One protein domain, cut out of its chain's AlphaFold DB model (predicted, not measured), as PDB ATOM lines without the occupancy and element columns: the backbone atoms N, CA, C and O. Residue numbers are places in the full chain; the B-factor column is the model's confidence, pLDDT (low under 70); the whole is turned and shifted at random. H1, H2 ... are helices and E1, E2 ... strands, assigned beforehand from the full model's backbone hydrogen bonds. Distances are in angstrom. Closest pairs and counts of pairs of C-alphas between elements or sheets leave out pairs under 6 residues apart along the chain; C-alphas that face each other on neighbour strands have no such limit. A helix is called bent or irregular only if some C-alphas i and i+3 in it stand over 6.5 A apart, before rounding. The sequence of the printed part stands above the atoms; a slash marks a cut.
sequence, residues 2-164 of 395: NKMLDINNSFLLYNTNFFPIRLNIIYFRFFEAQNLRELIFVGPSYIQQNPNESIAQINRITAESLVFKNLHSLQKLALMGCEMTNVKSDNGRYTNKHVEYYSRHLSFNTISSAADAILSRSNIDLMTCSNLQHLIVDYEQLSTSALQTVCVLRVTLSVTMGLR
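Overview. This is residues 2 to 164 of the 395 residues of the protein "uncharacterized protein LOC116773405" of Danaus plexippus plexippus (UniProt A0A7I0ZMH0). A curled wall of six strands, E1 E2 E3 E5 E7 E8, has helices H1, H3, H4, H5 and H6 ranged along one face, and its other face is bare. A short strand pair, E4 and E6, crosses beyond the ends of E3 and E5, with little H2 nearby, and the long loop of residues 85 to 113 swings wide on the helix side. The printed part has 163 residues, with six named helices and eight named strands in the order E1 E2 H1 E3 H2 E4 H3 E5 E6 H4 H5 E7 H6 E8. The large sheet is mixed, E4 and E6 are parallel, and the class is mixed, helices and strands. The whole is compact and rounded, with a radius of gyration of the C-alphas of 14.9 A and spans of 38 by 38 by 34 A.

Along the chain. The large sheet holds E1, residues 4 to 7, from C-alpha 4 at (-41.502, -65.519, 15.094), E2, residues 10 to 14, 13.2 A, E3, residues 38 to 42, 12.8 A, E5, residues 76 to 80, 12.8 A, E7, residues 134 to 138, 13.7 A, and E8, residues 156 to 161, 16.6 A, which ends with C-alpha 161 at (-56.875, -45.262, 14.255). E4 is residues 56 to 58 and E6 residues 82 to 84. The helices are H1, 20 to 31, 16.7 A, H2, 44 to 48, H3, 60 to 69, 13.9 A, H4, 114 to 118, H5, 121 to 127, and H6, 144 to 153, 14.3 A. H5 is irregular, with C-alphas 122 and 125 7.9 A apart.

Arrangement. E1 and E2 are an antiparallel hairpin, with N 10 and O 7 at 3.3 A. The other neighbours are parallel, within hydrogen-bond range at N 13 and O 40, 3.0 A, for E2 and E3; N 41 and O 78, 2.8 A, for E3 and E5; N 79 and O 136, 2.8 A, for E5 and E7; and N 158 and O 135, 2.8 A, for E7 and E8. E2, H1, E3 and E7, H6, E8 are strand-helix-strand units, two parallel neighbour strands with a helix between, each with a right-handed crossover. E5 runs on into E6 at 100 degrees, and N 58 and O 83 of E4 and E6 are at 2.8 A. H2, H3, H4 and H6 only graze the sheet; H1 and H5 are not on it, H1 only just, with 4 pairs of C-alphas within 10 A. H1, with residues 27 to 31 alone, only just touches H3 with 3 pairs of C-alphas within 8 A, the closest those of Phe 31 and Leu 66, 6.5 A. H5 and H6 touch, closest at the C-alphas of Arg 121 and Thr 149, 6.5 A, at a shallow tilt of 19 degrees, the same way. Every O i to N i+4 pair is within hydrogen-bond range in H2, H3, H4 and H6, but 6 of 8 in H1 and 1 of 3 in H5, where 3 of 4 O i to N i+3 pairs are.

Size, cuts and confidence. The two C-alphas farthest apart are those of Asn 8 and Asn 91, 41.3 A. The printed part has no cut, and E6 to H4 is the long link. Mean pLDDT of the printed part is 70.9, and it is under 70 in residues 2 to 34, 44 to 54, 88 to 105, 109 and 163 to 164.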
ATOM      1  N   ASN A   2     -44.940 -66.302  21.555       33.03
ATOM      2  CA  ASN A   2     -44.387 -65.427  20.514       33.03
ATOM      3  C   ASN A   2     -44.109 -66.275  19.263       33.03
ATOM      4  O   ASN A   2     -43.175 -67.077  19.265       33.03
ATOM      5  N   LYS A   3     -44.936 -66.151  18.219       34.97
ATOM      6  CA  LYS A   3     -44.630 -66.720  16.903       34.97
ATOM      7  C   LYS A   3     -43.686 -65.756  16.192       34.97
ATOM      8  O   LYS A   3     -44.060 -64.630  15.898       34.97
ATOM      9  N   MET A   4     -42.458 -66.197  15.962       40.16
ATOM     10  CA  MET A   4     -41.502 -65.519  15.094       40.16
ATOM     11  C   MET A   4     -41.622 -66.187  13.725       40.16
ATOM     12  O   MET A   4     -41.326 -67.374  13.602       40.16
ATOM     13  N   LEU A   5     -42.130 -65.462  12.732       37.38
ATOM     14  CA  LEU A   5     -42.146 -65.914  11.343       37.38
ATOM     15  C   LEU A   5     -41.032 -65.165  10.621       37.38
ATOM     16  O   LEU A   5     -41.159 -63.979  10.338       37.38
ATOM     17  N   ASP A   6     -39.922 -65.867  10.407       35.84
ATOM     18  CA  ASP A   6     -38.842 -65.445   9.522       35.84
ATOM     19  C   ASP A   6     -39.182 -66.005   8.137       35.84
ATOM     20  O   ASP A   6     -39.030 -67.201   7.878       35.84
ATOM     21  N   ILE A   7     -39.794 -65.176   7.294       34.22
ATOM     22  CA  ILE A   7     -40.098 -65.536   5.910       34.22
ATOM     23  C   ILE A   7     -39.442 -64.471   5.034       34.22
ATOM     24  O   ILE A   7     -39.896 -63.333   4.987       34.22
ATOM     25  N   ASN A   8     -38.375 -64.849   4.327       32.84
ATOM     26  CA  ASN A   8     -37.780 -64.086   3.224       32.84
ATOM     27  C   ASN A   8     -37.456 -62.601   3.523       32.84
ATOM     28  O   ASN A   8     -37.884 -61.719   2.783       32.84
ATOM     29  N   ASN A   9     -36.640 -62.315   4.546       37.22
ATOM     30  CA  ASN A   9     -36.172 -60.959   4.918       37.22
ATOM     31  C   ASN A   9     -37.253 -59.996   5.460       37.22
ATOM     32  O   ASN A   9     -36.985 -58.794   5.599       37.22
ATOM     33  N   SER A  10     -38.436 -60.518   5.793       32.50
ATOM     34  CA  SER A  10     -39.512 -59.806   6.485       32.50
ATOM     35  C   SER A  10     -39.641 -60.311   7.919       32.50
ATOM     36  O   SER A  10     -39.768 -61.515   8.144       32.50
ATOM     37  N   PHE A  11     -39.625 -59.395   8.893       55.34
ATOM     38  CA  PHE A  11     -39.680 -59.747  10.313       55.34
ATOM     39  C   PHE A  11     -40.928 -59.193  10.984       55.34
ATOM     40  O   PHE A  11     -41.179 -57.985  10.967       55.34
ATOM     41  N   LEU A  12     -41.668 -60.092  11.632       48.09
ATOM     42  CA  LEU A  12     -42.874 -59.767  12.377       48.09
ATOM     43  C   LEU A  12     -42.714 -60.189  13.839       48.09
ATOM     44  O   LEU A  12     -42.601 -61.374  14.162       48.09
ATOM     45  N   LEU A  13     -42.672 -59.197  14.730       52.19
ATOM     46  CA  LEU A  13     -42.583 -59.403  16.171       52.19
ATOM     47  C   LEU A  13     -43.973 -59.302  16.799       52.19
ATOM     48  O   LEU A  13     -44.497 -58.206  16.989       52.19
ATOM     49  N   TYR A  14     -44.538 -60.453  17.171       42.62
ATOM     50  CA  TYR A  14     -45.679 -60.531  18.080       42.62
ATOM     51  C   TYR A  14     -45.191 -60.394  19.525       42.62
ATOM     52  O   TYR A  14     -44.523 -61.295  20.040       42.62
ATOM     53  N   ASN A  15     -45.533 -59.294  20.197       41.47
ATOM     54  CA  ASN A  15     -45.287 -59.165  21.632       41.47
ATOM     55  C   ASN A  15     -46.523 -59.646  22.405       41.47
ATOM     56  O   ASN A  15     -47.459 -58.885  22.635       41.47
ATOM     57  N   THR A  16     -46.548 -60.929  22.784       31.70
ATOM     58  CA  THR A  16     -47.496 -61.416  23.800       31.70
ATOM     59  C   THR A  16     -46.875 -61.140  25.163       31.70
ATOM     60  O   THR A  16     -45.768 -61.616  25.406       31.70
ATOM     61  N   ASN A  17     -47.530 -60.320  25.996       35.16
ATOM     62  CA  ASN A  17     -47.060 -59.879  27.316       35.16
ATOM     63  C   ASN A  17     -46.163 -60.917  28.001       35.16
ATOM     64  O   ASN A  17     -46.653 -61.993  28.320       35.16
ATOM     65  N   PHE A  18     -44.875 -60.602  28.189       31.53
ATOM     66  CA  PHE A  18     -44.059 -60.888  29.380       31.53
ATOM     67  C   PHE A  18     -42.542 -60.747  29.095       31.53
ATOM     68  O   PHE A  18     -41.976 -61.382  28.207       31.53
ATOM     69  N   PHE A  19     -41.897 -59.975  29.979       31.36
ATOM     70  CA  PHE A  19     -40.464 -59.818  30.283       31.36
ATOM     71  C   PHE A  19     -39.503 -59.101  29.294       31.36
ATOM     72  O   PHE A  19     -39.223 -59.605  28.205       31.36
ATOM     73  N   PRO A  20     -38.813 -58.021  29.745       37.75
ATOM     74  CA  PRO A  20     -37.753 -57.335  28.984       37.75
ATOM     75  C   PRO A  20     -36.504 -58.198  28.710       37.75
ATOM     76  O   PRO A  20     -35.706 -57.875  27.835       37.75
ATOM     77  N   ILE A  21     -36.335 -59.326  29.412       31.16
ATOM     78  CA  ILE A  21     -35.138 -60.179  29.323       31.16
ATOM     79  C   ILE A  21     -35.106 -60.990  28.016       31.16
ATOM     80  O   ILE A  21     -34.032 -61.211  27.458       31.16
ATOM     81  N   ARG A  22     -36.266 -61.402  27.476       34.69
ATOM     82  CA  ARG A  22     -36.318 -62.185  26.227       34.69
ATOM     83  C   ARG A  22     -36.277 -61.328  24.965       34.69
ATOM     84  O   ARG A  22     -35.753 -61.809  23.967       34.69
ATOM     85  N   LEU A  23     -36.723 -60.067  25.007       46.78
ATOM     86  CA  LEU A  23     -36.538 -59.153  23.875       46.78
ATOM     87  C   LEU A  23     -35.047 -58.927  23.578       46.78
ATOM     88  O   LEU A  23     -34.673 -58.943  22.415       46.78
ATOM     89  N   ASN A  24     -34.183 -58.803  24.594       41.22
ATOM     90  CA  ASN A  24     -32.742 -58.582  24.391       41.22
ATOM     91  C   ASN A  24     -32.043 -59.705  23.598       41.22
ATOM     92  O   ASN A  24     -31.167 -59.419  22.786       41.22
ATOM     93  N   ILE A  25     -32.446 -60.968  23.782       43.47
ATOM     94  CA  ILE A  25     -31.879 -62.109  23.034       43.47
ATOM     95  C   ILE A  25     -32.333 -62.082  21.571       43.47
ATOM     96  O   ILE A  25     -31.551 -62.357  20.662       43.47
ATOM     97  N   ILE A  26     -33.601 -61.737  21.341       49.50
ATOM     98  CA  ILE A  26     -34.174 -61.648  19.997       49.50
ATOM     99  C   ILE A  26     -33.554 -60.442  19.258       49.50
ATOM    100  O   ILE A  26     -33.120 -60.575  18.117       49.50
ATOM    101  N   TYR A  27     -33.361 -59.313  19.950       54.56
ATOM    102  CA  TYR A  27     -32.635 -58.144  19.447       54.56
ATOM    103  C   TYR A  27     -31.188 -58.431  19.054       54.56
ATOM    104  O   TYR A  27     -30.735 -57.890  18.048       54.56
ATOM    105  N   PHE A  28     -30.471 -59.280  19.797       53.25
ATOM    106  CA  PHE A  28     -29.097 -59.642  19.447       53.25
ATOM    107  C   PHE A  28     -29.030 -60.372  18.097       53.25
ATOM    108  O   PHE A  28     -28.225 -60.003  17.248       53.25
ATOM    109  N   ARG A  29     -29.938 -61.329  17.841       55.12
ATOM    110  CA  ARG A  29     -30.016 -62.002  16.531       55.12
ATOM    111  C   ARG A  29     -30.393 -61.048  15.393       55.12
ATOM    112  O   ARG A  29     -29.872 -61.184  14.294       55.12
ATOM    113  N   PHE A  30     -31.258 -60.061  15.643       57.28
ATOM    114  CA  PHE A  30     -31.614 -59.056  14.630       57.28
ATOM    115  C   PHE A  30     -30.494 -58.072  14.339       57.28
ATOM    116  O   PHE A  30     -30.375 -57.591  13.216       57.28
ATOM    117  N   PHE A  31     -29.658 -57.781  15.335       61.59
ATOM    118  CA  PHE A  31     -28.484 -56.960  15.116       61.59
ATOM    119  C   PHE A  31     -27.493 -57.634  14.168       61.59
ATOM    120  O   PHE A  31     -26.698 -56.932  13.564       61.59
ATOM    121  N   GLU A  32     -27.533 -58.951  13.976       64.12
ATOM    122  CA  GLU A  32     -26.680 -59.651  13.007       64.12
ATOM    123  C   GLU A  32     -27.301 -59.753  11.606       64.12
ATOM    124  O   GLU A  32     -26.583 -60.042  10.646       64.12
ATOM    125  N   ALA A  33     -28.600 -59.466  11.454       65.75
ATOM    126  CA  ALA A  33     -29.272 -59.510  10.161       65.75
ATOM    127  C   ALA A  33     -28.673 -58.467   9.204       65.75
ATOM    128  O   ALA A  33     -28.620 -57.271   9.503       65.75
ATOM    129  N   GLN A  34     -28.218 -58.934   8.042       67.56
ATOM    130  CA  GLN A  34     -27.785 -58.086   6.938       67.56
ATOM    131  C   GLN A  34     -28.934 -57.972   5.937       67.56
ATOM    132  O   GLN A  34     -29.528 -58.979   5.560       67.56
ATOM    133  N   ASN A  35     -29.217 -56.756   5.471       76.38
ATOM    134  CA  ASN A  35     -30.231 -56.467   4.451       76.38
ATOM    135  C   ASN A  35     -31.693 -56.667   4.884       76.38
ATOM    136  O   ASN A  35     -32.529 -57.098   4.085       76.38
ATOM    137  N   LEU A  36     -32.020 -56.313   6.128       83.38
ATOM    138  CA  LEU A  36     -33.399 -56.289   6.616       83.38
ATOM    139  C   LEU A  36     -34.274 -55.386   5.728       83.38
ATOM    140  O   LEU A  36     -33.954 -54.204   5.585       83.38
ATOM    141  N   ARG A  37     -35.360 -55.921   5.150       87.88
ATOM    142  CA  ARG A  37     -36.268 -55.162   4.266       87.88
ATOM    143  C   ARG A  37     -37.514 -54.659   4.969       87.88
ATOM    144  O   ARG A  37     -37.941 -53.536   4.711       87.88
ATOM    145  N   GLU A  38     -38.078 -55.460   5.862       87.81
ATOM    146  CA  GLU A  38     -39.285 -55.093   6.594       87.81
ATOM    147  C   GLU A  38     -39.095 -55.313   8.088       87.81
ATOM    148  O   GLU A  38     -38.667 -56.386   8.522       87.81
ATOM    149  N   LEU A  39     -39.449 -54.298   8.870       87.75
ATOM    150  CA  LEU A  39     -39.427 -54.343  10.324       87.75
ATOM    151  C   LEU A  39     -40.814 -53.993  10.858       87.75
ATOM    152  O   LEU A  39     -41.257 -52.849  10.757       87.75
ATOM    153  N   ILE A  40     -41.508 -54.989  11.406       86.75
ATOM    154  CA  ILE A  40     -42.897 -54.864  11.846       86.75
ATOM    155  C   ILE A  40     -42.989 -55.189  13.337       86.75
ATOM    156  O   ILE A  40     -42.729 -56.317  13.769       86.75
ATOM    157  N   PHE A  41     -43.412 -54.199  14.118       85.75
ATOM    158  CA  PHE A  41     -43.733 -54.339  15.530       85.75
ATOM    159  C   PHE A  41     -45.250 -54.318  15.717       85.75
ATOM    160  O   PHE A  41     -45.904 -53.333  15.367       85.75
ATOM    161  N   VAL A  42     -45.793 -55.399  16.283       80.75
ATOM    162  CA  VAL A  42     -47.224 -55.522  16.591       80.75
ATOM    163  C   VAL A  42     -47.409 -55.739  18.088       80.75
ATOM    164  O   VAL A  42     -47.004 -56.760  18.657       80.75
ATOM    165  N   GLY A  43     -48.021 -54.752  18.727       76.44
ATOM    166  CA  GLY A  43     -48.340 -54.759  20.140       76.44
ATOM    167  C   GLY A  43     -49.588 -55.588  20.455       76.44
ATOM    168  O   GLY A  43     -50.448 -55.792  19.593       76.44
ATOM    169  N   PRO A  44     -49.724 -56.046  21.710       67.62
ATOM    170  CA  PRO A  44     -50.832 -56.887  22.149       67.62
ATOM    171  C   PRO A  44     -52.183 -56.168  22.086       67.62
ATOM    172  O   PRO A  44     -53.199 -56.823  21.879       67.62
ATOM    173  N   SER A  45     -52.195 -54.833  22.147       65.12
ATOM    174  CA  SER A  45     -53.406 -54.017  22.014       65.12
ATOM    175  C   SER A  45     -54.158 -54.256  20.698       65.12
ATOM    176  O   SER A  45     -55.388 -54.255  20.702       65.12
ATOM    177  N   TYR A  46     -53.448 -54.527  19.597       64.56
ATOM    178  CA  TYR A  46     -54.063 -54.922  18.322       64.56
ATOM    179  C   TYR A  46     -54.558 -56.368  18.329       64.56
ATOM    180  O   TYR A  46     -55.553 -56.668  17.679       64.56
ATOM    181  N   ILE A  47     -53.877 -57.249  19.068       62.38
ATOM    182  CA  ILE A  47     -54.140 -58.695  19.116       62.38
ATOM    183  C   ILE A  47     -55.367 -59.012  19.967       62.38
ATOM    184  O   ILE A  47     -56.190 -59.846  19.607       62.38
ATOM    185  N   GLN A  48     -55.484 -58.347  21.110       60.38
ATOM    186  CA  GLN A  48     -56.505 -58.655  22.104       60.38
ATOM    187  C   GLN A  48     -57.678 -57.678  22.068       60.38
ATOM    188  O   GLN A  48     -58.681 -57.925  22.735       60.38
ATOM    189  N   GLN A  49     -57.565 -56.577  21.309       61.22
ATOM    190  CA  GLN A  49     -58.581 -55.522  21.194       61.22
ATOM    191  C   GLN A  49     -59.093 -55.006  22.549       61.22
ATOM    192  O   GLN A  49     -60.218 -54.525  22.666       61.22
ATOM    193  N   ASN A  50     -58.263 -55.103  23.590       62.09
ATOM    194  CA  ASN A  50     -58.620 -54.686  24.933       62.09
ATOM    195  C   ASN A  50     -58.055 -53.280  25.192       62.09
ATOM    196  O   ASN A  50     -56.828 -53.108  25.189       62.09
ATOM    197  N   PRO A  51     -58.901 -52.260  25.424       60.50
ATOM    198  CA  PRO A  51     -58.432 -50.904  25.692       60.50
ATOM    199  C   PRO A  51     -57.649 -50.795  27.012       60.50
ATOM    200  O   PRO A  51     -56.780 -49.935  27.122       60.50
ATOM    201  N   ASN A  52     -57.879 -51.702  27.970       61.09
ATOM    202  CA  ASN A  52     -57.285 -51.649  29.313       61.09
ATOM    203  C   ASN A  52     -55.914 -52.340  29.430       61.09
ATOM    204  O   ASN A  52     -55.289 -52.300  30.487       61.09
ATOM    205  N   GLU A  53     -55.441 -53.013  28.381       65.75
ATOM    206  CA  GLU A  53     -54.164 -53.734  28.421       65.75
ATOM    207  C   GLU A  53     -52.964 -52.763  28.395       65.75
ATOM    208  O   GLU A  53     -53.054 -51.673  27.834       65.75
ATOM    209  N   SER A  54     -51.808 -53.107  28.958       65.38
ATOM    210  CA  SER A  54     -50.639 -52.218  28.884       65.38
ATOM    211  C   SER A  54     -50.120 -52.102  27.447       65.38
ATOM    212  O   SER A  54     -49.990 -53.114  26.758       65.38
ATOM    213  N   ILE A  55     -49.789 -50.887  27.002       72.44
ATOM    214  CA  ILE A  55     -49.133 -50.673  25.702       72.44
ATOM    215  C   ILE A  55     -47.767 -51.368  25.719       72.44
ATOM    216  O   ILE A  55     -47.023 -51.259  26.698       72.44
ATOM    217  N   ALA A  56     -47.432 -52.087  24.644       77.75
ATOM    218  CA  ALA A  56     -46.125 -52.721  24.536       77.75
ATOM    219  C   ALA A  56     -45.034 -51.653  24.448       77.75
ATOM    220  O   ALA A  56     -45.014 -50.844  23.525       77.75
ATOM    221  N   GLN A  57     -44.108 -51.690  25.402       80.69
ATOM    222  CA  GLN A  57     -42.966 -50.787  25.448       80.69
ATOM    223  C   GLN A  57     -41.766 -51.427  24.742       80.69
ATOM    224  O   GLN A  57     -41.257 -52.476  25.150       80.69
ATOM    225  N   ILE A  58     -41.314 -50.793  23.668       80.62
ATOM    226  CA  ILE A  58     -40.153 -51.172  22.868       80.62
ATOM    227  C   ILE A  58     -38.927 -50.438  23.415       80.62
ATOM    228  O   ILE A  58     -38.972 -49.234  23.665       80.62
ATOM    229  N   ASN A  59     -37.803 -51.148  23.583       80.69
ATOM    230  CA  ASN A  59     -36.548 -50.497  23.953       80.69
ATOM    231  C   ASN A  59     -36.100 -49.549  22.835       80.69
ATOM    232  O   ASN A  59     -35.694 -49.990  21.758       80.69
ATOM    233  N   ARG A  60     -36.141 -48.253  23.134       80.62
ATOM    234  CA  ARG A  60     -35.879 -47.187  22.172       80.62
ATOM    235  C   ARG A  60     -34.486 -47.239  21.553       80.62
ATOM    236  O   ARG A  60     -34.373 -47.188  20.332       80.62
ATOM    237  N   ILE A  61     -33.442 -47.369  22.377       78.25
ATOM    238  CA  ILE A  61     -32.053 -47.386  21.891       78.25
ATOM    239  C   ILE A  61     -31.877 -48.538  20.903       78.25
ATOM    240  O   ILE A  61     -31.295 -48.359  19.834       78.25
ATOM    241  N   THR A  62     -32.409 -49.711  21.237       77.25
ATOM    242  CA  THR A  62     -32.275 -50.890  20.387       77.25
ATOM    243  C   THR A  62     -33.074 -50.766  19.092       77.25
ATOM    244  O   THR A  62     -32.545 -51.075  18.027       77.25
ATOM    245  N   ALA A  63     -34.323 -50.300  19.162       81.25
ATOM    246  CA  ALA A  63     -35.186 -50.189  17.990       81.25
ATOM    247  C   ALA A  63     -34.699 -49.128  16.998       81.25
ATOM    248  O   ALA A  63     -34.574 -49.426  15.812       81.25
ATOM    249  N   GLU A  64     -34.354 -47.927  17.472       82.69
ATOM    250  CA  GLU A  64     -33.772 -46.894  16.611       82.69
ATOM    251  C   GLU A  64     -32.467 -47.399  15.988       82.69
ATOM    252  O   GLU A  64     -32.302 -47.342  14.774       82.69
ATOM    253  N   SER A  65     -31.568 -47.991  16.776       80.56
ATOM    254  CA  SER A  65     -30.289 -48.469  16.241       80.56
ATOM    255  C   SER A  65     -30.451 -49.583  15.205       80.56
ATOM    256  O   SER A  65     -29.678 -49.634  14.252       80.56
ATOM    257  N   LEU A  66     -31.467 -50.443  15.336       80.94
ATOM    258  CA  LEU A  66     -31.789 -51.457  14.331       80.94
ATOM    259  C   LEU A  66     -32.274 -50.826  13.017       80.94
ATOM    260  O   LEU A  66     -31.846 -51.260  11.944       80.94
ATOM    261  N   VAL A  67     -33.122 -49.794  13.097       84.94
ATOM    262  CA  VAL A  67     -33.573 -49.018  11.931       84.94
ATOM    263  C   VAL A  67     -32.379 -48.334  11.264       84.94
ATOM    264  O   VAL A  67     -32.160 -48.516  10.067       84.94
ATOM    265  N   PHE A  68     -31.553 -47.620  12.037       83.50
ATOM    266  CA  PHE A  68     -30.404 -46.883  11.508       83.50
ATOM    267  C   PHE A  68     -29.295 -47.798  10.964       83.50
ATOM    268  O   PHE A  68     -28.614 -47.445  10.002       83.50
ATOM    269  N   LYS A  69     -29.127 -49.002  11.521       82.06
ATOM    270  CA  LYS A  69     -28.217 -50.017  10.972       82.06
ATOM    271  C   LYS A  69     -28.654 -50.497   9.585       82.06
ATOM    272  O   LYS A  69     -27.805 -50.787   8.746       82.06
ATOM    273  N   ASN A  70     -29.961 -50.577   9.345       83.25
ATOM    274  CA  ASN A  70     -30.537 -51.139   8.125       83.25
ATOM    275  C   ASN A  70     -31.117 -50.076   7.174       83.25
ATOM    276  O   ASN A  70     -31.894 -50.429   6.293       83.25
ATOM    277  N   LEU A  71     -30.739 -48.794   7.288       85.88
ATOM    278  CA  LEU A  71     -31.296 -47.697   6.465       85.88
ATOM    279  C   LEU A  71     -31.284 -47.998   4.966       85.88
ATOM    280  O   LEU A  71     -32.231 -47.672   4.256       85.88
ATOM    281  N   HIS A  72     -30.203 -48.610   4.484       87.38
ATOM    282  CA  HIS A  72     -29.995 -48.867   3.063       87.38
ATOM    283  C   HIS A  72     -30.783 -50.072   2.536       87.38
ATOM    284  O   HIS A  72     -30.880 -50.247   1.325       87.38
ATOM    285  N   SER A  73     -31.348 -50.913   3.400       88.62
ATOM    286  CA  SER A  73     -32.128 -52.082   2.980       88.62
ATOM    287  C   SER A  73     -33.588 -52.019   3.409       88.62
ATOM    288  O   SER A  73     -34.426 -52.629   2.749       88.62
ATOM    289  N   LEU A  74     -33.890 -51.292   4.486       88.94
ATOM    290  CA  LEU A  74     -35.215 -51.222   5.078       88.94
ATOM    291  C   LEU A  74     -36.153 -50.424   4.172       88.94
ATOM    292  O   LEU A  74     -35.975 -49.228   3.973       88.94
ATOM    293  N   GLN A  75     -37.167 -51.104   3.649       91.62
ATOM    294  CA  GLN A  75     -38.196 -50.560   2.766       91.62
ATOM    295  C   GLN A  75     -39.510 -50.313   3.503       91.62
ATOM    296  O   GLN A  75     -40.246 -49.392   3.148       91.62
ATOM    297  N   LYS A  76     -39.801 -51.098   4.545       91.06
ATOM    298  CA  LYS A  76     -41.049 -51.001   5.301       91.06
ATOM    299  C   LYS A  76     -40.803 -51.011   6.800       91.06
ATOM    300  O   LYS A  76     -40.135 -51.902   7.321       91.06
ATOM    301  N   LEU A  77     -41.395 -50.045   7.489       91.56
ATOM    302  CA  LEU A  77     -41.402 -49.961   8.945       91.56
ATOM    303  C   LEU A  77     -42.846 -49.882   9.431       91.56
ATOM    304  O   LEU A  77     -43.600 -49.026   8.976       91.56
ATOM    305  N   ALA A  78     -43.234 -50.749  10.360       90.31
ATOM    306  CA  ALA A  78     -44.559 -50.722  10.962       90.31
ATOM    307  C   ALA A  78     -44.472 -50.733  12.490       90.31
ATOM    308  O   ALA A  78     -43.807 -51.584  13.079       90.31
ATOM    309  N   LEU A  79     -45.157 -49.780  13.113       88.69
ATOM    310  CA  LEU A  79     -45.223 -49.565  14.553       88.69
ATOM    311  C   LEU A  79     -46.700 -49.534  14.944       88.69
ATOM    312  O   LEU A  79     -47.332 -48.482  14.903       88.69
ATOM    313  N   MET A  80     -47.255 -50.701  15.270       84.56
ATOM    314  CA  MET A  80     -48.673 -50.852  15.604       84.56
ATOM    315  C   MET A  80     -48.806 -51.295  17.058       84.56
ATOM    316  O   MET A  80     -48.248 -52.317  17.449       84.56
ATOM    317  N   GLY A  81     -49.534 -50.551  17.879       80.06
ATOM    318  CA  GLY A  81     -49.853 -50.885  19.268       80.06
ATOM    319  C   GLY A  81     -48.668 -50.812  20.218       80.06
ATOM    320  O   GLY A  81     -48.675 -51.473  21.260       80.06
ATOM    321  N   CYS A  82     -47.633 -50.069  19.836       81.62
ATOM    322  CA  CYS A  82     -46.358 -50.032  20.530       81.62
ATOM    323  C   CYS A  82     -45.932 -48.597  20.840       81.62
ATOM    324  O   CYS A  82     -46.102 -47.696  20.023       81.62
ATOM    325  N   GLU A  83     -45.280 -48.426  21.983       82.50
ATOM    326  CA  GLU A  83     -44.621 -47.188  22.401       82.50
ATOM    327  C   GLU A  83     -43.133 -47.422  22.623       82.50
ATOM    328  O   GLU A  83     -42.687 -48.553  22.814       82.50
ATOM    329  N   MET A  84     -42.353 -46.346  22.604       82.88
ATOM    330  CA  MET A  84     -40.931 -46.404  22.906       82.88
ATOM    331  C   MET A  84     -40.685 -46.056  24.369       82.88
ATOM    332  O   MET A  84     -41.171 -45.054  24.887       82.88
ATOM    333  N   THR A  85     -39.840 -46.848  25.026       80.69
ATOM    334  CA  THR A  85     -39.397 -46.552  26.390       80.69
ATOM    335  C   THR A  85     -38.628 -45.234  26.436       80.69
ATOM    336  O   THR A  85     -37.732 -45.013  25.614       80.69
ATOM    337  N   ASN A  86     -38.869 -44.422  27.466       75.44
ATOM    338  CA  ASN A  86     -38.059 -43.233  27.729       75.44
ATOM    339  C   ASN A  86     -36.584 -43.606  27.915       75.44
ATOM    340  O   ASN A  86     -36.249 -44.549  28.641       75.44
ATOM    341  N   VAL A  87     -35.693 -42.837  27.288       70.81
ATOM    342  CA  VAL A  87     -34.254 -43.023  27.469       70.81
ATOM    343  C   VAL A  87     -33.839 -42.385  28.789       70.81
ATOM    344  O   VAL A  87     -34.021 -41.186  28.991       70.81
ATOM    345  N   LYS A  88     -33.284 -43.182  29.705       63.97
ATOM    346  CA  LYS A  88     -32.672 -42.662  30.932       63.97
ATOM    347  C   LYS A  88     -31.260 -42.179  30.605       63.97
ATOM    348  O   LYS A  88     -30.467 -42.932  30.046       63.97
ATOM    349  N   SER A  89     -30.974 -40.917  30.915       56.25
ATOM    350  CA  SER A  89     -29.636 -40.336  30.795       56.25
ATOM    351  C   SER A  89     -28.834 -40.698  32.041       56.25
ATOM    352  O   SER A  89     -29.058 -40.109  33.095       56.25
ATOM    353  N   ASP A  90     -27.911 -41.651  31.928       48.84
ATOM    354  CA  ASP A  90     -26.853 -41.803  32.925       48.84
ATOM    355  C   ASP A  90     -25.682 -40.904  32.498       48.84
ATOM    356  O   ASP A  90     -24.985 -41.167  31.518       48.84
ATOM    357  N   ASN A  91     -25.484 -39.798  33.222       42.44
ATOM    358  CA  ASN A  91     -24.370 -38.856  33.038       42.44
ATOM    359  C   ASN A  91     -24.252 -38.222  31.635       42.44
ATOM    360  O   ASN A  91     -23.146 -37.971  31.156       42.44
ATOM    361  N   GLY A  92     -25.373 -37.951  30.959       47.44
ATOM    362  CA  GLY A  92     -25.364 -37.249  29.668       47.44
ATOM    363  C   GLY A  92     -24.857 -38.088  28.493       47.44
ATOM    364  O   GLY A  92     -24.653 -37.548  27.407       47.44
ATOM    365  N   ARG A  93     -24.663 -39.401  28.681       49.00
ATOM    366  CA  ARG A  93     -24.375 -40.342  27.597       49.00
ATOM    367  C   ARG A  93     -25.512 -41.349  27.469       49.00
ATOM    368  O   ARG A  93     -25.856 -42.052  28.415       49.00
ATOM    369  N   TYR A  94     -26.074 -41.450  26.269       55.19
ATOM    370  CA  TYR A  94     -27.092 -42.439  25.920       55.19
ATOM    371  C   TYR A  94     -26.438 -43.802  25.648       55.19
ATOM    372  O   TYR A  94     -26.443 -44.291  24.524       55.19
ATOM    373  N   THR A  95     -25.789 -44.391  26.656       46.66
ATOM    374  CA  THR A  95     -25.000 -45.611  26.438       46.66
ATOM    375  C   THR A  95     -25.865 -46.862  26.552       46.66
ATOM    376  O   THR A  95     -26.426 -47.148  27.610       46.66
ATOM    377  N   ASN A  96     -25.925 -47.657  25.483       52.69
ATOM    378  CA  ASN A  96     -26.191 -49.089  25.582       52.69
ATOM    379  C   ASN A  96     -24.929 -49.816  25.107       52.69
ATOM    380  O   ASN A  96     -24.632 -49.839  23.911       52.69
ATOM    381  N   LYS A  97     -24.192 -50.412  26.054       49.44
ATOM    382  CA  LYS A  97     -22.892 -51.072  25.823       49.44
ATOM    383  C   LYS A  97     -22.926 -52.155  24.734       49.44
ATOM    384  O   LYS A  97     -21.877 -52.505  24.207       49.44
ATOM    385  N   HIS A  98     -24.100 -52.697  24.401       49.44
ATOM    386  CA  HIS A  98     -24.260 -53.731  23.373       49.44
ATOM    387  C   HIS A  98     -24.569 -53.186  21.969       49.44
ATOM    388  O   HIS A  98     -24.519 -53.945  21.007       49.44
ATOM    389  N   VAL A  99     -24.886 -51.894  21.841       52.00
ATOM    390  CA  VAL A  99     -25.393 -51.281  20.601       52.00
ATOM    391  C   VAL A  99     -24.414 -50.245  20.024       52.00
ATOM    392  O   VAL A  99     -24.325 -50.101  18.804       52.00
ATOM    393  N   GLU A 100     -23.598 -49.612  20.877       51.41
ATOM    394  CA  GLU A 100     -22.598 -48.594  20.492       51.41
ATOM    395  C   GLU A 100     -21.576 -49.059  19.441       51.41
ATOM    396  O   GLU A 100     -20.998 -48.226  18.751       51.41
ATOM    397  N   TYR A 101     -21.367 -50.368  19.267       45.69
ATOM    398  CA  TYR A 101     -20.374 -50.890  18.319       45.69
ATOM    399  C   TYR A 101     -20.748 -50.654  16.842       45.69
ATOM    400  O   TYR A 101     -19.898 -50.762  15.963       45.69
ATOM    401  N   TYR A 102     -22.014 -50.332  16.556       49.97
ATOM    402  CA  TYR A 102     -22.546 -50.258  15.190       49.97
ATOM    403  C   TYR A 102     -23.343 -48.980  14.885       49.97
ATOM    404  O   TYR A 102     -23.678 -48.739  13.725       49.97
ATOM    405  N   SER A 103     -23.674 -48.165  15.888       53.41
ATOM    406  CA  SER A 103     -24.478 -46.954  15.706       53.41
ATOM    407  C   SER A 103     -23.588 -45.733  15.452       53.41
ATOM    408  O   SER A 103     -22.748 -45.395  16.285       53.41
ATOM    409  N   ARG A 104     -23.821 -45.014  14.340       58.75
ATOM    410  CA  ARG A 104     -23.414 -43.597  14.208       58.75
ATOM    411  C   ARG A 104     -23.994 -42.806  15.395       58.75
ATOM    412  O   ARG A 104     -24.944 -43.275  16.010       58.75
ATOM    413  N   HIS A 105     -23.456 -41.632  15.735       64.12
ATOM    414  CA  HIS A 105     -23.984 -40.823  16.847       64.12
ATOM    415  C   HIS A 105     -25.471 -40.476  16.622       64.12
ATOM    416  O   HIS A 105     -25.783 -39.549  15.879       64.12
ATOM    417  N   LEU A 106     -26.378 -41.243  17.233       70.00
ATOM    418  CA  LEU A 106     -27.819 -41.007  17.196       70.00
ATOM    419  C   LEU A 106     -28.205 -40.048  18.315       70.00
ATOM    420  O   LEU A 106     -27.751 -40.187  19.453       70.00
ATOM    421  N   SER A 107     -29.068 -39.090  17.991       71.62
ATOM    422  CA  SER A 107     -29.680 -38.220  18.988       71.62
ATOM    423  C   SER A 107     -31.014 -38.814  19.414       71.62
ATOM    424  O   SER A 107     -31.921 -38.958  18.594       71.62
ATOM    425  N   PHE A 108     -31.152 -39.136  20.698       72.75
ATOM    426  CA  PHE A 108     -32.397 -39.665  21.244       72.75
ATOM    427  C   PHE A 108     -33.228 -38.540  21.862       72.75
ATOM    428  O   PHE A 108     -32.755 -37.789  22.715       72.75
ATOM    429  N   ASN A 109     -34.486 -38.435  21.440       66.44
ATOM    430  CA  ASN A 109     -35.473 -37.567  22.081       66.44
ATOM    431  C   ASN A 109     -35.941 -38.198  23.418       66.44
ATOM    432  O   ASN A 109     -35.691 -39.370  23.696       66.44
ATOM    433  N   THR A 110     -36.624 -37.435  24.264       71.44
ATOM    434  CA  THR A 110     -37.237 -37.908  25.517       71.44
ATOM    435  C   THR A 110     -38.721 -38.252  25.369       71.44
ATOM    436  O   THR A 110     -39.306 -38.797  26.299       71.44
ATOM    437  N   ILE A 111     -39.326 -37.967  24.211       72.75
ATOM    438  CA  ILE A 111     -40.735 -38.267  23.910       72.75
ATOM    439  C   ILE A 111     -40.930 -39.783  23.740       72.75
ATOM    440  O   ILE A 111     -40.166 -40.418  23.014       72.75
ATOM    441  N   SER A 112     -41.962 -40.354  24.365       74.06
ATOM    442  CA  SER A 112     -42.280 -41.793  24.335       74.06
ATOM    443  C   SER A 112     -42.878 -42.294  23.011       74.06
ATOM    444  O   SER A 112     -43.039 -43.500  22.821       74.06
ATOM    445  N   SER A 113     -43.195 -41.393  22.076       81.81
ATOM    446  CA  SER A 113     -43.803 -41.763  20.797       81.81
ATOM    447  C   SER A 113     -42.848 -42.535  19.894       81.81
ATOM    448  O   SER A 113     -41.713 -42.118  19.652       81.81
ATOM    449  N   ALA A 114     -43.335 -43.652  19.352       77.50
ATOM    450  CA  ALA A 114     -42.557 -44.508  18.465       77.50
ATOM    451  C   ALA A 114     -42.263 -43.856  17.107       77.50
ATOM    452  O   ALA A 114     -41.131 -43.937  16.621       77.50
ATOM    453  N   ALA A 115     -43.253 -43.177  16.520       79.19
ATOM    454  CA  ALA A 115     -43.085 -42.480  15.249       79.19
ATOM    455  C   ALA A 115     -42.145 -41.277  15.407       79.19
ATOM    456  O   ALA A 115     -41.202 -41.135  14.633       79.19
ATOM    457  N   ASP A 116     -42.345 -40.460  16.445       81.56
ATOM    458  CA  ASP A 116     -41.512 -39.278  16.706       81.56
ATOM    459  C   ASP A 116     -40.081 -39.636  17.088       81.56
ATOM    460  O   ASP A 116     -39.156 -38.875  16.803       81.56
ATOM    461  N   ALA A 117     -39.879 -40.776  17.747       77.94
ATOM    462  CA  ALA A 117     -38.553 -41.235  18.115       77.94
ATOM    463  C   ALA A 117     -37.697 -41.532  16.877       77.94
ATOM    464  O   ALA A 117     -36.615 -40.967  16.727       77.94
ATOM    465  N   ILE A 118     -38.221 -42.359  15.969       80.81
ATOM    466  CA  ILE A 118     -37.509 -42.800  14.763       80.81
ATOM    467  C   ILE A 118     -37.461 -41.690  13.703       80.81
ATOM    468  O   ILE A 118     -36.436 -41.502  13.052       80.81
ATOM    469  N   LEU A 119     -38.539 -40.916  13.555       81.44
ATOM    470  CA  LEU A 119     -38.646 -39.810  12.596       81.44
ATOM    471  C   LEU A 119     -38.292 -38.449  13.203       81.44
ATOM    472  O   LEU A 119     -38.697 -37.402  12.682       81.44
ATOM    473  N   SER A 120     -37.558 -38.444  14.313       80.50
ATOM    474  CA  SER A 120     -37.131 -37.210  14.959       80.50
ATOM    475  C   SER A 120     -36.369 -36.334  13.970       80.50
ATOM    476  O   SER A 120     -35.476 -36.802  13.259       80.50
ATOM    477  N   ARG A 121     -36.659 -35.027  13.983       75.75
ATOM    478  CA  ARG A 121     -35.903 -34.038  13.201       75.75
ATOM    479  C   ARG A 121     -34.401 -34.103  13.480       75.75
ATOM    480  O   ARG A 121     -33.617 -33.798  12.596       75.75
ATOM    481  N   SER A 122     -33.999 -34.526  14.679       75.75
ATOM    482  CA  SER A 122     -32.588 -34.653  15.057       75.75
ATOM    483  C   SER A 122     -31.819 -35.695  14.239       75.75
ATOM    484  O   SER A 122     -30.605 -35.586  14.137       75.75
ATOM    485  N   ASN A 123     -32.505 -36.686  13.658       77.50
ATOM    486  CA  ASN A 123     -31.886 -37.758  12.873       77.50
ATOM    487  C   ASN A 123     -32.332 -37.734  11.396       77.50
ATOM    488  O   ASN A 123     -32.117 -38.706  10.669       77.50
ATOM    489  N   ILE A 124     -32.953 -36.639  10.935       82.25
ATOM    490  CA  ILE A 124     -33.515 -36.552   9.580       82.25
ATOM    491  C   ILE A 124     -32.451 -36.734   8.494       82.25
ATOM    492  O   ILE A 124     -32.692 -37.462   7.539       82.25
ATOM    493  N   ASP A 125     -31.257 -36.170   8.682       82.12
ATOM    494  CA  ASP A 125     -30.153 -36.255   7.715       82.12
ATOM    495  C   ASP A 125     -29.650 -37.691   7.514       82.12
ATOM    496  O   ASP A 125     -29.123 -38.039   6.460       82.12
ATOM    497  N   LEU A 126     -29.822 -38.551   8.521       80.38
ATOM    498  CA  LEU A 126     -29.533 -39.977   8.393       80.38
ATOM    499  C   LEU A 126     -30.666 -40.693   7.651       80.38
ATOM    500  O   LEU A 126     -30.409 -41.537   6.793       80.38
ATOM    501  N   MET A 127     -31.915 -40.336   7.958       83.00
ATOM    502  CA  MET A 127     -33.099 -40.939   7.345       83.00
ATOM    503  C   MET A 127     -33.263 -40.576   5.865       83.00
ATOM    504  O   MET A 127     -33.793 -41.387   5.110       83.00
ATOM    505  N   THR A 128     -32.788 -39.413   5.409       84.69
ATOM    506  CA  THR A 128     -32.828 -39.029   3.981       84.69
ATOM    507  C   THR A 128     -32.009 -39.960   3.090       84.69
ATOM    508  O   THR A 128     -32.283 -40.057   1.899       84.69
ATOM    509  N   CYS A 129     -31.042 -40.683   3.661       80.56
ATOM    510  CA  CYS A 129     -30.248 -41.697   2.969       80.56
ATOM    511  C   CYS A 129     -30.876 -43.105   3.028       80.56
ATOM    512  O   CYS A 129     -30.229 -44.082   2.635       80.56
ATOM    513  N   SER A 130     -32.087 -43.231   3.581       86.88
ATOM    514  CA  SER A 130     -32.786 -44.510   3.706       86.88
ATOM    515  C   SER A 130     -33.508 -44.907   2.420       86.88
ATOM    516  O   SER A 130     -33.921 -44.063   1.628       86.88
ATOM    517  N   ASN A 131     -33.706 -46.213   2.251       90.00
ATOM    518  CA  ASN A 131     -34.543 -46.795   1.202       90.00
ATOM    519  C   ASN A 131     -35.982 -47.042   1.680       90.00
ATOM    520  O   ASN A 131     -36.694 -47.856   1.089       90.00
ATOM    521  N   LEU A 132     -36.409 -46.359   2.749       91.38
ATOM    522  CA  LEU A 132     -37.738 -46.521   3.318       91.38
ATOM    523  C   LEU A 132     -38.787 -46.038   2.309       91.38
ATOM    524  O   LEU A 132     -38.700 -44.935   1.783       91.38
ATOM    525  N   GLN A 133     -39.786 -46.872   2.037       92.44
ATOM    526  CA  GLN A 133     -40.856 -46.605   1.070       92.44
ATOM    527  C   GLN A 133     -42.230 -46.573   1.730       92.44
ATOM    528  O   GLN A 133     -43.106 -45.819   1.298       92.44
ATOM    529  N   HIS A 134     -42.414 -47.351   2.799       93.69
ATOM    530  CA  HIS A 134     -43.682 -47.462   3.503       93.69
ATOM    531  C   HIS A 134     -43.493 -47.388   5.017       93.69
ATOM    532  O   HIS A 134     -42.674 -48.102   5.598       93.69
ATOM    533  N   LEU A 135     -44.273 -46.523   5.656       94.25
ATOM    534  CA  LEU A 135     -44.316 -46.369   7.100       94.25
ATOM    535  C   LEU A 135     -45.745 -46.576   7.592       94.25
ATOM    536  O   LEU A 135     -46.666 -45.942   7.083       94.25
ATOM    537  N   ILE A 136     -45.919 -47.425   8.601       93.69
ATOM    538  CA  ILE A 136     -47.204 -47.680   9.254       93.69
ATOM    539  C   ILE A 136     -47.098 -47.277  10.720       93.69
ATOM    540  O   ILE A 136     -46.219 -47.772  11.425       93.69
ATOM    541  N   VAL A 137     -47.983 -46.395  11.178       92.38
ATOM    542  CA  VAL A 137     -48.004 -45.905  12.564       92.38
ATOM    543  C   VAL A 137     -49.431 -45.747  13.072       92.38
ATOM    544  O   VAL A 137     -50.360 -45.513  12.294       92.38
ATOM    545  N   ASP A 138     -49.593 -45.831  14.385       89.62
ATOM    546  CA  ASP A 138     -50.829 -45.438  15.057       89.62
ATOM    547  C   ASP A 138     -50.983 -43.910  15.048       89.62
ATOM    548  O   ASP A 138     -50.006 -43.179  15.245       89.62
ATOM    549  N   TYR A 139     -52.203 -43.414  14.836       90.00
ATOM    550  CA  TYR A 139     -52.491 -41.976  14.815       90.00
ATOM    551  C   TYR A 139     -52.147 -41.312  16.152       90.00
ATOM    552  O   TYR A 139     -51.622 -40.204  16.178       90.00
ATOM    553  N   GLU A 140     -52.374 -42.012  17.261       85.81
ATOM    554  CA  GLU A 140     -52.070 -41.578  18.625       85.81
ATOM    555  C   GLU A 140     -50.575 -41.296  18.835       85.81
ATOM    556  O   GLU A 140     -50.206 -40.515  19.708       85.81
ATOM    557  N   GLN A 141     -49.714 -41.910  18.020       85.19
ATOM    558  CA  GLN A 141     -48.264 -41.751  18.080       85.19
ATOM    559  C   GLN A 141     -47.748 -40.720  17.061       85.19
ATOM    560  O   GLN A 141     -46.555 -40.418  17.053       85.19
ATOM    561  N   LEU A 142     -48.599 -40.175  16.188       89.56
ATOM    562  CA  LEU A 142     -48.189 -39.251  15.134       89.56
ATOM    563  C   LEU A 142     -48.204 -37.797  15.627       89.56
ATOM    564  O   LEU A 142     -49.222 -37.300  16.103       89.56
ATOM    565  N   SER A 143     -47.099 -37.078  15.422       90.56
ATOM    566  CA  SER A 143     -47.043 -35.622  15.590       90.56
ATOM    567  C   SER A 143     -46.862 -34.892  14.257       90.56
ATOM    568  O   SER A 143     -46.393 -35.454  13.262       90.56
ATOM    569  N   THR A 144     -47.135 -33.584  14.254       91.81
ATOM    570  CA  THR A 144     -46.818 -32.696  13.124       91.81
ATOM    571  C   THR A 144     -45.327 -32.723  12.762       91.81
ATOM    572  O   THR A 144     -44.978 -32.611  11.586       91.81
ATOM    573  N   SER A 145     -44.434 -32.908  13.743       89.31
ATOM    574  CA  SER A 145     -42.994 -32.979  13.484       89.31
ATOM    575  C   SER A 145     -42.615 -34.269  12.756       89.31
ATOM    576  O   SER A 145     -41.875 -34.204  11.777       89.31
ATOM    577  N   ALA A 146     -43.134 -35.424  13.189       90.50
ATOM    578  CA  ALA A 146     -42.932 -36.682  12.468       90.50
ATOM    579  C   ALA A 146     -43.526 -36.615  11.058       90.50
ATOM    580  O   ALA A 146     -42.869 -37.026  10.102       90.50
ATOM    581  N   LEU A 147     -44.722 -36.035  10.898       93.62
ATOM    582  CA  LEU A 147     -45.352 -35.882   9.586       93.62
ATOM    583  C   LEU A 147     -44.493 -35.043   8.627       93.62
ATOM    584  O   LEU A 147     -44.343 -35.399   7.458       93.62
ATOM    585  N   GLN A 148     -43.878 -33.961   9.110       92.88
ATOM    586  CA  GLN A 148     -42.940 -33.157   8.320       92.88
ATOM    587  C   GLN A 148     -41.709 -33.959   7.895       92.88
ATOM    588  O   GLN A 148     -41.300 -33.862   6.739       92.88
ATOM    589  N   THR A 149     -41.154 -34.785   8.784       90.88
ATOM    590  CA  THR A 149     -40.060 -35.698   8.429       90.88
ATOM    591  C   THR A 149     -40.496 -36.666   7.328       90.88
ATOM    592  O   THR A 149     -39.815 -36.775   6.313       90.88
ATOM    593  N   VAL A 150     -41.666 -37.303   7.452       93.06
ATOM    594  CA  VAL A 150     -42.220 -38.190   6.409       93.06
ATOM    595  C   VAL A 150     -42.360 -37.467   5.068       93.06
ATOM    596  O   VAL A 150     -42.029 -38.032   4.027       93.06
ATOM    597  N   CYS A 151     -42.795 -36.204   5.083       93.44
ATOM    598  CA  CYS A 151     -42.915 -35.382   3.879       93.44
ATOM    599  C   CYS A 151     -41.569 -35.164   3.173       93.44
ATOM    600  O   CYS A 151     -41.512 -35.215   1.944       93.44
ATOM    601  N   VAL A 152     -40.490 -34.948   3.933       92.38
ATOM    602  CA  VAL A 152     -39.127 -34.813   3.389       92.38
ATOM    603  C   VAL A 152     -38.645 -36.136   2.799       92.38
ATOM    604  O   VAL A 152     -38.089 -36.149   1.703       92.38
ATOM    605  N   LEU A 153     -38.906 -37.247   3.490       90.12
ATOM    606  CA  LEU A 153     -38.509 -38.583   3.044       90.12
ATOM    607  C   LEU A 153     -39.355 -39.107   1.869       90.12
ATOM    608  O   LEU A 153     -38.953 -40.059   1.209       90.12
ATOM    609  N   ARG A 154     -40.518 -38.494   1.594       91.00
ATOM    610  CA  ARG A 154     -41.481 -38.893   0.546       91.00
ATOM    611  C   ARG A 154     -41.946 -40.351   0.648       91.00
ATOM    612  O   ARG A 154     -42.247 -40.995  -0.356       91.00
ATOM    613  N   VAL A 155     -42.041 -40.847   1.875       92.12
ATOM    614  CA  VAL A 155     -42.490 -42.206   2.201       92.12
ATOM    615  C   VAL A 155     -44.019 -42.259   2.151       92.12
ATOM    616  O   VAL A 155     -44.692 -41.300   2.533       92.12
ATOM    617  N   THR A 156     -44.584 -43.381   1.698       95.38
ATOM    618  CA  THR A 156     -46.027 -43.631   1.834       95.38
ATOM    619  C   THR A 156     -46.356 -43.836   3.307       95.38
ATOM    620  O   THR A 156     -45.743 -44.678   3.962       95.38
ATOM    621  N   LEU A 157     -47.333 -43.101   3.828       96.25
ATOM    622  CA  LEU A 157     -47.727 -43.174   5.230       96.25
ATOM    623  C   LEU A 157     -49.072 -43.880   5.371       96.25
ATOM    624  O   LEU A 157     -50.089 -43.391   4.883       96.25
ATOM    625  N   SER A 158     -49.086 -45.004   6.077       96.12
ATOM    626  CA  SER A 158     -50.304 -45.631   6.577       96.12
ATOM    627  C   SER A 158     -50.518 -45.248   8.030       96.12
ATOM    628  O   SER A 158     -49.669 -45.501   8.883       96.12
ATOM    629  N   VAL A 159     -51.669 -44.664   8.310       94.25
ATOM    630  CA  VAL A 159     -52.063 -44.244   9.647       94.25
ATOM    631  C   VAL A 159     -53.218 -45.104  10.111       94.25
ATOM    632  O   VAL A 159     -54.208 -45.240   9.393       94.25
ATOM    633  N   THR A 160     -53.091 -45.675  11.304       91.62
ATOM    634  CA  THR A 160     -54.126 -46.525  11.892       91.62
ATOM    635  C   THR A 160     -54.747 -45.855  13.111       91.62
ATOM    636  O   THR A 160     -54.036 -45.403  13.999       91.62
ATOM    637  N   MET A 161     -56.074 -45.776  13.142       89.19
ATOM    638  CA  MET A 161     -56.875 -45.262  14.255       89.19
ATOM    639  C   MET A 161     -57.629 -46.427  14.892       89.19
ATOM    640  O   MET A 161     -58.353 -47.134  14.188       89.19
ATOM    641  N   GLY A 162     -57.460 -46.639  16.199       82.12
ATOM    642  CA  GLY A 162     -57.991 -47.809  16.903       82.12
ATOM    643  C   GLY A 162     -58.871 -47.495  18.120       82.12
ATOM    644  O   GLY A 162     -59.138 -46.346  18.457       82.12
ATOM    645  N   LEU A 163     -59.278 -48.556  18.832       61.56
ATOM    646  CA  LEU A 163     -60.108 -48.550  20.059       61.56
ATOM    647  C   LEU A 163     -59.557 -47.717  21.231       61.56
ATOM    648  O   LEU A 163     -60.263 -47.504  22.213       61.56
ATOM    649  N   ARG A 164     -58.293 -47.289  21.169       61.50
ATOM    650  CA  ARG A 164     -57.617 -46.529  22.230       61.50
ATOM    651  C   ARG A 164     -57.507 -45.043  21.935       61.50
ATOM    652  O   ARG A 164     -56.682 -44.376  22.557       61.50
TER     653      ARG A 164